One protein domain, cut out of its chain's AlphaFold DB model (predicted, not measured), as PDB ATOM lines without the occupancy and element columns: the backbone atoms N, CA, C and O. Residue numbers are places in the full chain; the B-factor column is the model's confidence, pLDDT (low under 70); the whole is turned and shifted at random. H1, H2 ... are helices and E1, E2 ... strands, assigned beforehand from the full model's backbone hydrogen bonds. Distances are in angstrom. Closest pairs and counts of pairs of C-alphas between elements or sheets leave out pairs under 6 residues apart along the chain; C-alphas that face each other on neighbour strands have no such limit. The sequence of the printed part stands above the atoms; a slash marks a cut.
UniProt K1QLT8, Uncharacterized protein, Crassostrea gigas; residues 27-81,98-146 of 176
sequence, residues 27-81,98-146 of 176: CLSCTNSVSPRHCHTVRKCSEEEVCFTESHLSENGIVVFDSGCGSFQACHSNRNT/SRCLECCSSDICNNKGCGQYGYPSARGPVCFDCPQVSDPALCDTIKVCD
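Overview. This is residues 27 to 81 and 98 to 146 of the 176 residues of an uncharacterized protein of Crassostrea gigas (UniProt K1QLT8). With little regular structure, this domain is a strongly twisted antiparallel sheet, E3 E2 E4, with helix H1 over it and a small hairpin, E5 and E6, toward the opposite end. The 104 printed residues hold E1 E2 E3 H1 E4 E5 E6 in order, class mixed, with 41 residues in named elements. It is compact, radius of gyration of the C-alphas 14.1 A, spanning 44 by 30 by 27 A.

Along the chain. Find E2, residues 49 to 57, from C-alpha 49 at (-24.889, 35.618, -5.441), 24.8 A long; E3, residues 63 to 71, 23.5 A; E4, residues 100 to 104; H1, residues 72 to 80, 14.4 A; E1, residues 42 to 44; E5, residues 126 to 128; and E6, residues 142 to 144, ending with C-alpha 144 at (-23.751, 28.162, -28.581).

Arrangement. At inner strand E2, find N 54 and O 66 of E3, 2.8 A, and N 53 and O 102 of E4, 2.8 A. H1 is on this sheet, height 9.0 A; its O i to N i+4 pairs are within hydrogen-bond range in 2 of 5, i+3 in 3 of 6. In hairpin E5 and E6, N 127 and O 143 are 2.8 A apart. E1 pairs with no named strand.

Size, cuts and confidence. The C-alphas farthest apart, Asn 80 and Gln 132, are 45.0 A apart. Residues 82 to 97 are not printed, a 10.1 A gap between C-alphas 81 and 98. Links E4 to E5 and E5 to E6 are long; pLDDT is under 70 in 14 residues, among them 76 to 81.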
ATOM      1  N   CYS A  27     -24.298  31.567 -13.969       92.88
ATOM      2  CA  CYS A  27     -23.208  32.422 -14.443       92.88
ATOM      3  C   CYS A  27     -22.123  31.595 -15.121       92.88
ATOM      4  O   CYS A  27     -21.900  30.440 -14.753       92.88
ATOM      5  N   LEU A  28     -21.409  32.208 -16.069       95.00
ATOM      6  CA  LEU A  28     -20.156  31.650 -16.574       95.00
ATOM      7  C   LEU A  28     -19.158  31.529 -15.427       95.00
ATOM      8  O   LEU A  28     -19.090  32.432 -14.589       95.00
ATOM      9  N   SER A  29     -18.416  30.426 -15.391       96.25
ATOM     10  CA  SER A  29     -17.494  30.102 -14.306       96.25
ATOM     11  C   SER A  29     -16.176  29.567 -14.854       96.25
ATOM     12  O   SER A  29     -15.968  28.356 -14.915       96.25
ATOM     13  N   CYS A  30     -15.289  30.476 -15.245       96.81
ATOM     14  CA  CYS A  30     -13.960  30.169 -15.768       96.81
ATOM     15  C   CYS A  30     -12.884  30.976 -15.052       96.81
ATOM     16  O   CYS A  30     -13.118  32.129 -14.688       96.81
ATOM     17  N   THR A  31     -11.688  30.398 -14.951       95.75
ATOM     18  CA  THR A  31     -10.482  31.084 -14.486       95.75
ATOM     19  C   THR A  31      -9.487  31.282 -15.625       95.75
ATOM     20  O   THR A  31      -9.397  30.458 -16.537       95.75
ATOM     21  N   ASN A  32      -8.739  32.384 -15.583       93.44
ATOM     22  CA  ASN A  32      -7.698  32.751 -16.546       93.44
ATOM     23  C   ASN A  32      -8.143  32.665 -18.023       93.44
ATOM     24  O   ASN A  32      -7.365  32.300 -18.908       93.44
ATOM     25  N   SER A  33      -9.401  33.004 -18.307       94.25
ATOM     26  CA  SER A  33      -9.925  32.992 -19.673       94.25
ATOM     27  C   SER A  33      -9.363  34.160 -20.488       94.25
ATOM     28  O   SER A  33      -9.135  35.248 -19.967       94.25
ATOM     29  N   VAL A  34      -9.155  33.969 -21.793       93.06
ATOM     30  CA  VAL A  34      -8.677  35.053 -22.679       93.06
ATOM     31  C   VAL A  34      -9.760  36.099 -22.976       93.06
ATOM     32  O   VAL A  34      -9.467  37.204 -23.420       93.06
ATOM     33  N   SER A  35     -11.029  35.735 -22.790       92.88
ATOM     34  CA  SER A  35     -12.190  36.608 -22.936       92.88
ATOM     35  C   SER A  35     -13.398  35.939 -22.269       92.88
ATOM     36  O   SER A  35     -13.572  34.732 -22.471       92.88
ATOM     37  N   PRO A  36     -14.275  36.679 -21.563       93.12
ATOM     38  CA  PRO A  36     -15.423  36.087 -20.871       93.12
ATOM     39  C   PRO A  36     -16.347  35.280 -21.798       93.12
ATOM     40  O   PRO A  36     -16.798  34.194 -21.449       93.12
ATOM     41  N   ARG A  37     -16.546  35.735 -23.043       90.94
ATOM     42  CA  ARG A  37     -17.352  35.028 -24.059       90.94
ATOM     43  C   ARG A  37     -16.763  33.695 -24.547       90.94
ATOM     44  O   ARG A  37     -17.427  32.999 -25.305       90.94
ATOM     45  N   HIS A  38     -15.514  33.367 -24.220       91.94
ATOM     46  CA  HIS A  38     -14.912  32.065 -24.548       91.94
ATOM     47  C   HIS A  38     -15.036  31.067 -23.390       91.94
ATOM     48  O   HIS A  38     -14.530  29.953 -23.484       91.94
ATOM     49  N   CYS A  39     -15.698  31.456 -22.299       93.06
ATOM     50  CA  CYS A  39     -16.051  30.526 -21.247       93.06
ATOM     51  C   CYS A  39     -17.204  29.621 -21.702       93.06
ATOM     52  O   CYS A  39     -18.214  30.092 -22.233       93.06
ATOM     53  N   HIS A  40     -17.027  28.319 -21.480       91.50
ATOM     54  CA  HIS A  40     -17.983  27.265 -21.831       91.50
ATOM     55  C   HIS A  40     -18.494  26.504 -20.608       91.50
ATOM     56  O   HIS A  40     -19.246  25.547 -20.752       91.50
ATOM     57  N   THR A  41     -18.100  26.930 -19.411       93.25
ATOM     58  CA  THR A  41     -18.541  26.345 -18.151       93.25
ATOM     59  C   THR A  41     -19.467  27.303 -17.424       93.25
ATOM     60  O   THR A  41     -19.273  28.522 -17.433       93.25
ATOM     61  N   VAL A  42     -20.484  26.752 -16.780       92.19
ATOM     62  CA  VAL A  42     -21.467  27.481 -15.986       92.19
ATOM     63  C   VAL A  42     -21.579  26.877 -14.603       92.19
ATOM     64  O   VAL A  42     -21.338  25.692 -14.397       92.19
ATOM     65  N   ARG A  43     -21.997  27.700 -13.650       91.12
ATOM     66  CA  ARG A  43     -22.448  27.222 -12.348       91.12
ATOM     67  C   ARG A  43     -23.737  27.911 -11.952       91.12
ATOM     68  O   ARG A  43     -23.947  29.079 -12.286       91.12
ATOM     69  N   LYS A  44     -24.561  27.199 -11.189       89.25
ATOM     70  CA  LYS A  44     -25.686  27.799 -10.482       89.25
ATOM     71  C   LYS A  44     -25.163  28.593  -9.283       89.25
ATOM     72  O   LYS A  44     -24.308  28.117  -8.532       89.25
ATOM     73  N   CYS A  45     -25.655  29.807  -9.125       89.25
ATOM     74  CA  CYS A  45     -25.359  30.682  -8.008       89.25
ATOM     75  C   CYS A  45     -26.348  30.459  -6.865       89.25
ATOM     76  O   CYS A  45     -27.497  30.056  -7.075       89.25
ATOM     77  N   SER A  46     -25.898  30.765  -5.654       90.00
ATOM     78  CA  SER A  46     -26.753  30.847  -4.469       90.00
ATOM     79  C   SER A  46     -27.701  32.054  -4.557       90.00
ATOM     80  O   SER A  46     -27.485  32.961  -5.356       90.00
ATOM     81  N   GLU A  47     -28.738  32.095  -3.717       82.88
ATOM     82  CA  GLU A  47     -29.826  33.094  -3.790       82.88
ATOM     83  C   GLU A  47     -29.376  34.562  -3.662       82.88
ATOM     84  O   GLU A  47     -30.070  35.464  -4.125       82.88
ATOM     85  N   GLU A  48     -28.209  34.807  -3.065       84.62
ATOM     86  CA  GLU A  48     -27.645  36.147  -2.832       84.62
ATOM     87  C   GLU A  48     -26.395  36.432  -3.684       84.62
ATOM     88  O   GLU A  48     -25.749  37.480  -3.559       84.62
ATOM     89  N   GLU A  49     -26.024  35.484  -4.542       91.44
ATOM     90  CA  GLU A  49     -24.889  35.618  -5.441       91.44
ATOM     91  C   GLU A  49     -25.314  36.246  -6.777       91.44
ATOM     92  O   GLU A  49     -26.396  36.003  -7.309       91.44
ATOM     93  N   VAL A  50     -24.417  37.043  -7.351       92.94
ATOM     94  CA  VAL A  50     -24.542  37.647  -8.683       92.94
ATOM     95  C   VAL A  50     -23.382  37.203  -9.562       92.94
ATOM     96  O   VAL A  50     -22.336  36.804  -9.047       92.94
ATOM     97  N   CYS A  51     -23.527  37.294 -10.884       94.44
ATOM     98  CA  CYS A  51     -22.412  37.015 -11.778       94.44
ATOM     99  C   CYS A  51     -21.351  38.105 -11.656       94.44
ATOM    100  O   CYS A  51     -21.695  39.286 -11.580       94.44
ATOM    101  N   PHE A  52     -20.081  37.718 -11.739       95.31
ATOM    102  CA  PHE A  52     -18.967  38.649 -11.871       95.31
ATOM    103  C   PHE A  52     -18.079  38.325 -13.076       95.31
ATOM    104  O   PHE A  52     -18.048  37.192 -13.575       95.31
ATOM    105  N   THR A  53     -17.348  39.350 -13.502       94.75
ATOM    106  CA  THR A  53     -16.190  39.293 -14.390       94.75
ATOM    107  C   THR A  53     -15.086  40.137 -13.765       94.75
ATOM    108  O   THR A  53     -15.300  41.317 -13.491       94.75
ATOM    109  N   GLU A  54     -13.917  39.548 -13.552       93.50
ATOM    110  CA  GLU A  54     -12.713  40.231 -13.081       93.50
ATOM    111  C   GLU A  54     -11.608  40.128 -14.135       93.50
ATOM    112  O   GLU A  54     -11.517  39.119 -14.828       93.50
ATOM    113  N   SER A  55     -10.775  41.161 -14.273       91.50
ATOM    114  CA  SER A  55      -9.572  41.114 -15.113       91.50
ATOM    115  C   SER A  55      -8.299  41.294 -14.291       91.50
ATOM    116  O   SER A  55      -8.178  42.258 -13.524       91.50
ATOM    117  N   HIS A  56      -7.293  40.468 -14.555       88.06
ATOM    118  CA  HIS A  56      -5.981  40.532 -13.911       88.06
ATOM    119  C   HIS A  56      -4.860  40.143 -14.875       88.06
ATOM    120  O   HIS A  56      -5.091  39.630 -15.968       88.06
ATOM    121  N   LEU A  57      -3.618  40.419 -14.473       88.56
ATOM    122  CA  LEU A  57      -2.439  39.919 -15.172       88.56
ATOM    123  C   LEU A  57      -2.166  38.484 -14.722       88.56
ATOM    124  O   LEU A  57      -2.053  38.215 -13.525       88.56
ATOM    125  N   SER A  58      -2.035  37.585 -15.690       86.38
ATOM    126  CA  SER A  58      -1.482  36.247 -15.488       86.38
ATOM    127  C   SER A  58       0.004  36.310 -15.117       86.38
ATOM    128  O   SER A  58       0.658  37.342 -15.281       86.38
ATOM    129  N   GLU A  59       0.567  35.180 -14.684       86.25
ATOM    130  CA  GLU A  59       2.004  35.046 -14.395       86.25
ATOM    131  C   GLU A  59       2.889  35.424 -15.596       86.25
ATOM    132  O   GLU A  59       3.979  35.962 -15.425       86.25
ATOM    133  N   ASN A  60       2.381  35.228 -16.818       87.56
ATOM    134  CA  ASN A  60       3.065  35.572 -18.067       87.56
ATOM    135  C   ASN A  60       2.894  37.049 -18.476       87.56
ATOM    136  O   ASN A  60       3.290  37.432 -19.574       87.56
ATOM    137  N   GLY A  61       2.258  37.877 -17.641       84.19
ATOM    138  CA  GLY A  61       2.026  39.297 -17.921       84.19
ATOM    139  C   GLY A  61       0.930  39.577 -18.955       84.19
ATOM    140  O   GLY A  61       0.810  40.706 -19.425       84.19
ATOM    141  N   ILE A  62       0.121  38.576 -19.314       87.81
ATOM    142  CA  ILE A  62      -1.020  38.728 -20.231       87.81
ATOM    143  C   ILE A  62      -2.287  38.980 -19.414       87.81
ATOM    144  O   ILE A  62      -2.486  38.325 -18.388       87.81
ATOM    145  N   VAL A  63      -3.155  39.880 -19.878       88.44
ATOM    146  CA  VAL A  63      -4.484  40.083 -19.285       88.44
ATOM    147  C   VAL A  63      -5.364  38.870 -19.524       88.44
ATOM    148  O   VAL A  63      -5.558  38.439 -20.661       88.44
ATOM    149  N   VAL A  64      -5.933  38.368 -18.444       93.06
ATOM    150  CA  VAL A  64      -6.884  37.266 -18.436       93.06
ATOM    151  C   VAL A  64      -8.078  37.634 -17.563       93.06
ATOM    152  O   VAL A  64      -8.047  38.633 -16.840       93.06
ATOM    153  N   PHE A  65      -9.143  36.844 -17.669       94.38
ATOM    154  CA  PHE A  65     -10.417  37.123 -17.028       94.38
ATOM    155  C   PHE A  65     -10.900  35.940 -16.199       94.38
ATOM    156  O   PHE A  65     -10.980  34.814 -16.706       94.38
ATOM    157  N   ASP A  66     -11.302  36.242 -14.972       95.25
ATOM    158  CA  ASP A  66     -12.023  35.332 -14.096       95.25
ATOM    159  C   ASP A  66     -13.512  35.667 -14.116       95.25
ATOM    160  O   ASP A  66     -13.928  36.821 -14.232       95.25
ATOM    161  N   SER A  67     -14.337  34.635 -14.041       95.75
ATOM    162  CA  SER A  67     -15.789  34.751 -14.033       95.75
ATOM    163  C   SER A  67     -16.381  33.714 -13.096       95.75
ATOM    164  O   SER A  67     -15.817  32.638 -12.901       95.75
ATOM    165  N   GLY A  68     -17.523  34.038 -12.509       95.62
ATOM    166  CA  GLY A  68     -18.232  33.134 -11.618       95.62
ATOM    167  C   GLY A  68     -19.414  33.835 -10.983       95.62
ATOM    168  O   GLY A  68     -19.865  34.873 -11.471       95.62
ATOM    169  N   CYS A  69     -19.878  33.293  -9.861       94.62
ATOM    170  CA  CYS A  69     -20.738  34.036  -8.953       94.62
ATOM    171  C   CYS A  69     -19.954  34.549  -7.745       94.62
ATOM    172  O   CYS A  69     -18.969  33.943  -7.316       94.62
ATOM    173  N   GLY A  70     -20.389  35.687  -7.230       91.62
ATOM    174  CA  GLY A  70     -19.836  36.327  -6.050       91.62
ATOM    175  C   GLY A  70     -20.932  37.070  -5.303       91.62
ATOM    176  O   GLY A  70     -22.031  37.274  -5.820       91.62
ATOM    177  N   SER A  71     -20.647  37.479  -4.070       89.31
ATOM    178  CA  SER A  71     -21.621  38.237  -3.290       89.31
ATOM    179  C   SER A  71     -21.844  39.619  -3.902       89.31
ATOM    180  O   SER A  71     -20.911  40.283  -4.366       89.31
ATOM    181  N   PHE A  72     -23.082  40.108  -3.832       79.88
ATOM    182  CA  PHE A  72     -23.405  41.475  -4.249       79.88
ATOM    183  C   PHE A  72     -22.533  42.532  -3.541       79.88
ATOM    184  O   PHE A  72     -22.193  43.567  -4.116       79.88
ATOM    185  N   GLN A  73     -22.129  42.263  -2.296       80.25
ATOM    186  CA  GLN A  73     -21.280  43.158  -1.515       80.25
ATOM    187  C   GLN A  73     -19.864  43.282  -2.094       80.25
ATOM    188  O   GLN A  73     -19.362  44.402  -2.195       80.25
ATOM    189  N   ALA A  74     -19.250  42.181  -2.547       78.69
ATOM    190  CA  ALA A  74     -17.934  42.212  -3.194       78.69
ATOM    191  C   ALA A  74     -17.938  43.114  -4.444       78.69
ATOM    192  O   ALA A  74     -17.001  43.880  -4.678       78.69
ATOM    193  N   CYS A  75     -19.046  43.104  -5.185       71.94
ATOM    194  CA  CYS A  75     -19.271  43.965  -6.345       71.94
ATOM    195  C   CYS A  75     -19.446  45.451  -5.992       71.94
ATOM    196  O   CYS A  75     -19.143  46.325  -6.804       71.94
ATOM    197  N   HIS A  76     -19.949  45.761  -4.793       67.62
ATOM    198  CA  HIS A  76     -20.164  47.138  -4.341       67.62
ATOM    199  C   HIS A  76     -18.902  47.760  -3.734       67.62
ATOM    200  O   HIS A  76     -18.643  48.945  -3.938       67.62
ATOM    201  N   SER A  77     -18.089  46.966  -3.034       60.53
ATOM    202  CA  SER A  77     -16.870  47.438  -2.368       60.53
ATOM    203  C   SER A  77     -15.800  47.955  -3.340       60.53
ATOM    204  O   SER A  77     -15.050  48.861  -2.982       60.53
ATOM    205  N   ASN A  78     -15.767  47.456  -4.580       54.25
ATOM    206  CA  ASN A  78     -14.812  47.887  -5.611       54.25
ATOM    207  C   ASN A  78     -15.270  49.087  -6.459       54.25
ATOM    208  O   ASN A  78     -14.493  49.596  -7.260       54.25
ATOM    209  N   ARG A  79     -16.489  49.613  -6.263       50.62
ATOM    210  CA  ARG A  79     -16.891  50.885  -6.902       50.62
ATOM    211  C   ARG A  79     -16.160  52.100  -6.323       50.62
ATOM    212  O   ARG A  79     -16.083  53.126  -6.985       50.62
ATOM    213  N   ASN A  80     -15.609  51.971  -5.115       41.78
ATOM    214  CA  ASN A  80     -14.925  53.054  -4.402       41.78
ATOM    215  C   ASN A  80     -13.402  53.081  -4.625       41.78
ATOM    216  O   ASN A  80     -12.727  53.947  -4.079       41.78
ATOM    217  N   THR A  81     -12.843  52.159  -5.416       44.09
ATOM    218  CA  THR A  81     -11.405  52.111  -5.744       44.09
ATOM    219  C   THR A  81     -11.117  52.598  -7.165       44.09
ATOM    220  O   THR A  81     -10.104  52.249  -7.765       44.09
ATOM    221  N   SER A  98      -6.099  48.955 -15.455       62.16
ATOM    222  CA  SER A  98      -6.855  48.967 -14.208       62.16
ATOM    223  C   SER A  98      -7.460  47.580 -14.013       62.16
ATOM    224  O   SER A  98      -8.219  47.125 -14.870       62.16
ATOM    225  N   ARG A  99      -7.135  46.915 -12.896       77.50
ATOM    226  CA  ARG A  99      -7.918  45.769 -12.417       77.50
ATOM    227  C   ARG A  99      -9.394  46.155 -12.480       77.50
ATOM    228  O   ARG A  99      -9.771  47.211 -11.975       77.50
ATOM    229  N   CYS A 100     -10.188  45.335 -13.145       87.44
ATOM    230  CA  CYS A 100     -11.610  45.560 -13.315       87.44
ATOM    231  C   CYS A 100     -12.363  44.457 -12.590       87.44
ATOM    232  O   CYS A 100     -11.968  43.302 -12.688       87.44
ATOM    233  N   LEU A 101     -13.445  44.826 -11.907       90.56
ATOM    234  CA  LEU A 101     -14.460  43.911 -11.408       90.56
ATOM    235  C   LEU A 101     -15.826  44.478 -11.800       90.56
ATOM    236  O   LEU A 101     -16.213  45.554 -11.343       90.56
ATOM    237  N   GLU A 102     -16.557  43.752 -12.634       91.06
ATOM    238  CA  GLU A 102     -17.924  44.076 -13.033       91.06
ATOM    239  C   GLU A 102     -18.869  42.955 -12.618       91.06
ATOM    240  O   GLU A 102     -18.503  41.782 -12.637       91.06
ATOM    241  N   CYS A 103     -20.101  43.316 -12.261       92.25
ATOM    242  CA  CYS A 103     -21.113  42.352 -11.852       92.25
ATOM    243  C   CYS A 103     -22.460  42.615 -12.513       92.25
ATOM    244  O   CYS A 103     -22.794  43.751 -12.863       92.25
ATOM    245  N   CYS A 104     -23.249  41.556 -12.652       91.25
ATOM    246  CA  CYS A 104     -24.558  41.585 -13.287       91.25
ATOM    247  C   CYS A 104     -25.457  40.454 -12.755       91.25
ATOM    248  O   CYS A 104     -24.982  39.491 -12.157       91.25
ATOM    249  N   SER A 105     -26.772  40.586 -12.946       89.44
ATOM    250  CA  SER A 105     -27.779  39.777 -12.231       89.44
ATOM    251  C   SER A 105     -28.776  39.078 -13.160       89.44
ATOM    252  O   SER A 105     -29.909  38.823 -12.768       89.44
ATOM    253  N   SER A 106     -28.388  38.809 -14.407       87.25
ATOM    254  CA  SER A 106     -29.175  37.974 -15.322       87.25
ATOM    255  C   SER A 106     -28.353  36.779 -15.773       87.25
ATOM    256  O   SER A 106     -27.126  36.823 -15.741       87.25
ATOM    257  N   ASP A 107     -29.006  35.714 -16.211       84.94
ATOM    258  CA  ASP A 107     -28.287  34.494 -16.555       84.94
ATOM    259  C   ASP A 107     -27.241  34.720 -17.639       84.94
ATOM    260  O   ASP A 107     -27.491  35.401 -18.641       84.94
ATOM    261  N   ILE A 108     -26.057  34.153 -17.413       89.44
ATOM    262  CA  ILE A 108     -24.923  34.173 -18.339       89.44
ATOM    263  C   ILE A 108     -24.545  35.627 -18.710       89.44
ATOM    264  O   ILE A 108     -23.892  35.889 -19.717       89.44
ATOM    265  N   CYS A 109     -24.935  36.627 -17.910       90.81
ATOM    266  CA  CYS A 109     -24.707  38.039 -18.232       90.81
ATOM    267  C   CYS A 109     -23.225  38.412 -18.256       90.81
ATOM    268  O   CYS A 109     -22.841  39.341 -18.967       90.81
ATOM    269  N   ASN A 110     -22.405  37.652 -17.530       94.06
ATOM    270  CA  ASN A 110     -20.956  37.782 -17.472       94.06
ATOM    271  C   ASN A 110     -20.243  37.186 -18.700       94.06
ATOM    272  O   ASN A 110     -19.028  37.024 -18.689       94.06
ATOM    273  N   ASN A 111     -20.969  36.911 -19.795       92.12
ATOM    274  CA  ASN A 111     -20.366  36.691 -21.119       92.12
ATOM    275  C   ASN A 111     -19.644  37.929 -21.665       92.12
ATOM    276  O   ASN A 111     -18.857  37.829 -22.605       92.12
ATOM    277  N   LYS A 112     -19.906  39.087 -21.063       90.81
ATOM    278  CA  LYS A 112     -19.237  40.362 -21.285       90.81
ATOM    279  C   LYS A 112     -18.843  40.954 -19.939       90.81
ATOM    280  O   LYS A 112     -19.380  40.564 -18.908       90.81
ATOM    281  N   GLY A 113     -17.981  41.954 -19.984       88.75
ATOM    282  CA  GLY A 113     -17.550  42.697 -18.809       88.75
ATOM    283  C   GLY A 113     -16.121  43.175 -18.983       88.75
ATOM    284  O   GLY A 113     -15.398  42.672 -19.847       88.75
ATOM    285  N   CYS A 114     -15.718  44.173 -18.209       89.62
ATOM    286  CA  CYS A 114     -14.369  44.730 -18.253       89.62
ATOM    287  C   CYS A 114     -13.961  45.178 -19.664       89.62
ATOM    288  O   CYS A 114     -12.874  44.873 -20.158       89.62
ATOM    289  N   GLY A 115     -14.888  45.852 -20.353       87.81
ATOM    290  CA  GLY A 115     -14.708  46.336 -21.724       87.81
ATOM    291  C   GLY A 115     -14.725  45.254 -22.815       87.81
ATOM    292  O   GLY A 115     -14.550  45.579 -23.987       87.81
ATOM    293  N   GLN A 116     -14.944  43.980 -22.472       90.25
ATOM    294  CA  GLN A 116     -15.001  42.888 -23.446       90.25
ATOM    295  C   GLN A 116     -16.372  42.770 -24.117       90.25
ATOM    296  O   GLN A 116     -17.419  42.936 -23.488       90.25
ATOM    297  N   TYR A 117     -16.364  42.404 -25.402       89.69
ATOM    298  CA  TYR A 117     -17.581  42.067 -26.140       89.69
ATOM    299  C   TYR A 117     -18.130  40.707 -25.720       89.69
ATOM    300  O   TYR A 117     -17.380  39.729 -25.632       89.69
ATOM    301  N   GLY A 118     -19.450  40.664 -25.556       87.75
ATOM    302  CA  GLY A 118     -20.210  39.449 -25.296       87.75
ATOM    303  C   GLY A 118     -20.369  38.540 -26.508       87.75
ATOM    304  O   GLY A 118     -19.705  38.704 -27.537       87.75
ATOM    305  N   TYR A 119     -21.290  37.586 -26.399       84.25
ATOM    306  CA  TYR A 119     -21.665  36.752 -27.539       84.25
ATOM    307  C   TYR A 119     -22.203  37.610 -28.704       84.25
ATOM    308  O   TYR A 119     -22.994  38.529 -28.473       84.25
ATOM    309  N   PRO A 120     -21.805  37.332 -29.962       79.62
ATOM    310  CA  PRO A 120     -22.335  38.048 -31.118       79.62
ATOM    311  C   PRO A 120     -23.847  37.852 -31.253       79.62
ATOM    312  O   PRO A 120     -24.330  36.723 -31.185       79.62
ATOM    313  N   SER A 121     -24.585  38.921 -31.554       73.12
ATOM    314  CA  SER A 121     -26.046  38.866 -31.741       73.12
ATOM    315  C   SER A 121     -26.493  38.013 -32.936       73.12
ATOM    316  O   SER A 121     -27.654  37.639 -33.020       73.12
ATOM    317  N   ALA A 122     -25.577  37.702 -33.859       76.44
ATOM    318  CA  ALA A 122     -25.821  36.841 -35.016       76.44
ATOM    319  C   ALA A 122     -25.679  35.336 -34.713       76.44
ATOM    320  O   ALA A 122     -25.759  34.524 -35.628       76.44
ATOM    321  N   ARG A 123     -25.422  34.946 -33.459       69.81
ATOM    322  CA  ARG A 123     -25.386  33.536 -33.048       69.81
ATOM    323  C   ARG A 123     -26.718  33.105 -32.429       69.81
ATOM    324  O   ARG A 123     -27.545  33.951 -32.098       69.81
ATOM    325  N   GLY A 124     -26.952  31.795 -32.339       67.12
ATOM    326  CA  GLY A 124     -28.125  31.242 -31.659       67.12
ATOM    327  C   GLY A 124     -28.005  31.300 -30.131       67.12
ATOM    328  O   GLY A 124     -27.023  31.834 -29.605       67.12
ATOM    329  N   PRO A 125     -29.019  30.800 -29.403       71.69
ATOM    330  CA  PRO A 125     -29.033  30.824 -27.942       71.69
ATOM    331  C   PRO A 125     -27.900  29.980 -27.343       71.69
ATOM    332  O   PRO A 125     -27.297  29.141 -28.013       71.69
ATOM    333  N   VAL A 126     -27.627  30.184 -26.055       78.12
ATOM    334  CA  VAL A 126     -26.726  29.316 -25.290       78.12
ATOM    335  C   VAL A 126     -27.519  28.124 -24.760       78.12
ATOM    336  O   VAL A 126     -28.652  28.274 -24.307       78.12
ATOM    337  N   CYS A 127     -26.932  26.937 -24.816       78.81
ATOM    338  CA  CYS A 127     -27.559  25.692 -24.399       78.81
ATOM    339  C   CYS A 127     -26.615  24.891 -23.520       78.81
ATOM    340  O   CYS A 127     -25.406  24.918 -23.737       78.81
ATOM    341  N   PHE A 128     -27.173  24.119 -22.600       81.38
ATOM    342  CA  PHE A 128     -26.431  23.098 -21.877       81.38
ATOM    343  C   PHE A 128     -25.943  21.994 -22.828       81.38
ATOM    344  O   PHE A 128     -26.657  21.589 -23.753       81.38
ATOM    345  N   ASP A 129     -24.723  21.520 -22.595       84.31
ATOM    346  CA  ASP A 129     -24.035  20.522 -23.417       84.31
ATOM    347  C   ASP A 129     -23.556  19.337 -22.568       84.31
ATOM    348  O   ASP A 129     -22.371  19.027 -22.502       84.31
ATOM    349  N   CYS A 130     -24.500  18.683 -21.887       81.31
ATOM    350  CA  CYS A 130     -24.219  17.549 -21.008       81.31
ATOM    351  C   CYS A 130     -25.008  16.313 -21.450       81.31
ATOM    352  O   CYS A 130     -26.104  16.066 -20.946       81.31
ATOM    353  N   PRO A 131     -24.467  15.501 -22.374       71.44
ATOM    354  CA  PRO A 131     -25.230  14.417 -22.982       71.44
ATOM    355  C   PRO A 131     -25.536  13.241 -22.050       71.44
ATOM    356  O   PRO A 131     -26.414  12.434 -22.336       71.44
ATOM    357  N   GLN A 132     -24.806  13.126 -20.940       74.88
ATOM    358  CA  GLN A 132     -24.949  12.039 -19.967       74.88
ATOM    359  C   GLN A 132     -25.780  12.443 -18.741       74.88
ATOM    360  O   GLN A 132     -25.883  11.677 -17.786       74.88
ATOM    361  N   VAL A 133     -26.338  13.656 -18.734       74.19
ATOM    362  CA  VAL A 133     -26.998  14.231 -17.566       74.19
ATOM    363  C   VAL A 133     -28.489  14.400 -17.848       74.19
ATOM    364  O   VAL A 133     -28.883  15.109 -18.772       74.19
ATOM    365  N   SER A 134     -29.322  13.756 -17.032       68.12
ATOM    366  CA  SER A 134     -30.783  13.876 -17.094       68.12
ATOM    367  C   SER A 134     -31.319  15.091 -16.333       68.12
ATOM    368  O   SER A 134     -32.364  15.621 -16.704       68.12
ATOM    369  N   ASP A 135     -30.609  15.543 -15.295       67.50
ATOM    370  CA  ASP A 135     -30.960  16.728 -14.509       67.50
ATOM    371  C   ASP A 135     -30.123  17.949 -14.944       67.50
ATOM    372  O   ASP A 135     -28.920  17.985 -14.676       67.50
ATOM    373  N   PRO A 136     -30.719  18.988 -15.558       64.62
ATOM    374  CA  PRO A 136     -29.986  20.180 -15.979       64.62
ATOM    375  C   PRO A 136     -29.255  20.901 -14.841       64.62
ATOM    376  O   PRO A 136     -28.273  21.586 -15.108       64.62
ATOM    377  N   ALA A 137     -29.677  20.736 -13.582       69.69
ATOM    378  CA  ALA A 137     -28.965  21.302 -12.437       69.69
ATOM    379  C   ALA A 137     -27.573  20.679 -12.218       69.69
ATOM    380  O   ALA A 137     -26.736  21.280 -11.546       69.69
ATOM    381  N   LEU A 138     -27.323  19.497 -12.786       75.00
ATOM    382  CA  LEU A 138     -26.037  18.801 -12.747       75.00
ATOM    383  C   LEU A 138     -25.173  19.090 -13.984       75.00
ATOM    384  O   LEU A 138     -24.076  18.545 -14.094       75.00
ATOM    385  N   CYS A 139     -25.653  19.911 -14.923       82.50
ATOM    386  CA  CYS A 139     -24.882  20.290 -16.097       82.50
ATOM    387  C   CYS A 139     -24.061  21.557 -15.839       82.50
ATOM    388  O   CYS A 139     -24.596  22.611 -15.502       82.50
ATOM    389  N   ASP A 140     -22.756  21.456 -16.057       88.31
ATOM    390  CA  ASP A 140     -21.785  22.533 -15.860       88.31
ATOM    391  C   ASP A 140     -21.211  23.071 -17.175       88.31
ATOM    392  O   ASP A 140     -20.391  23.985 -17.162       88.31
ATOM    393  N   THR A 141     -21.635  22.525 -18.314       87.56
ATOM    394  CA  THR A 141     -21.060  22.824 -19.626       87.56
ATOM    395  C   THR A 141     -22.121  23.386 -20.565       87.56
ATOM    396  O   THR A 141     -23.266  22.931 -20.589       87.56
ATOM    397  N   ILE A 142     -21.742  24.386 -21.359       86.44
ATOM    398  CA  ILE A 142     -22.606  25.061 -22.328       86.44
ATOM    399  C   ILE A 142     -21.951  25.192 -23.705       86.44
ATOM    400  O   ILE A 142     -20.735  25.313 -23.855       86.44
ATOM    401  N   LYS A 143     -22.796  25.297 -24.726       84.19
ATOM    402  CA  LYS A 143     -22.417  25.638 -26.096       84.19
ATOM    403  C   LYS A 143     -23.334  26.705 -26.670       84.19
ATOM    404  O   LYS A 143     -24.441  26.934 -26.185       84.19
ATOM    405  N   VAL A 144     -22.881  27.337 -27.744       79.00
ATOM    406  CA  VAL A 144     -23.751  28.162 -28.581       79.00
ATOM    407  C   VAL A 144     -24.479  27.237 -29.553       79.00
ATOM    408  O   VAL A 144     -23.830  26.513 -30.303       79.00
ATOM    409  N   CYS A 145     -25.806  27.248 -29.519       74.19
ATOM    410  CA  CYS A 145     -26.647  26.500 -30.446       74.19
ATOM    411  C   CYS A 145     -26.801  27.231 -31.784       74.19
ATOM    412  O   CYS A 145     -26.664  28.457 -31.863       74.19
ATOM    413  N   ASP A 146     -27.142  26.488 -32.835       69.31
ATOM    414  CA  ASP A 146     -27.531  27.087 -34.111       69.31
ATOM    415  C   ASP A 146     -28.860  27.843 -33.970       69.31
ATOM    416  O   ASP A 146     -29.769  27.406 -33.264       69.31
TER     417      ASP A 146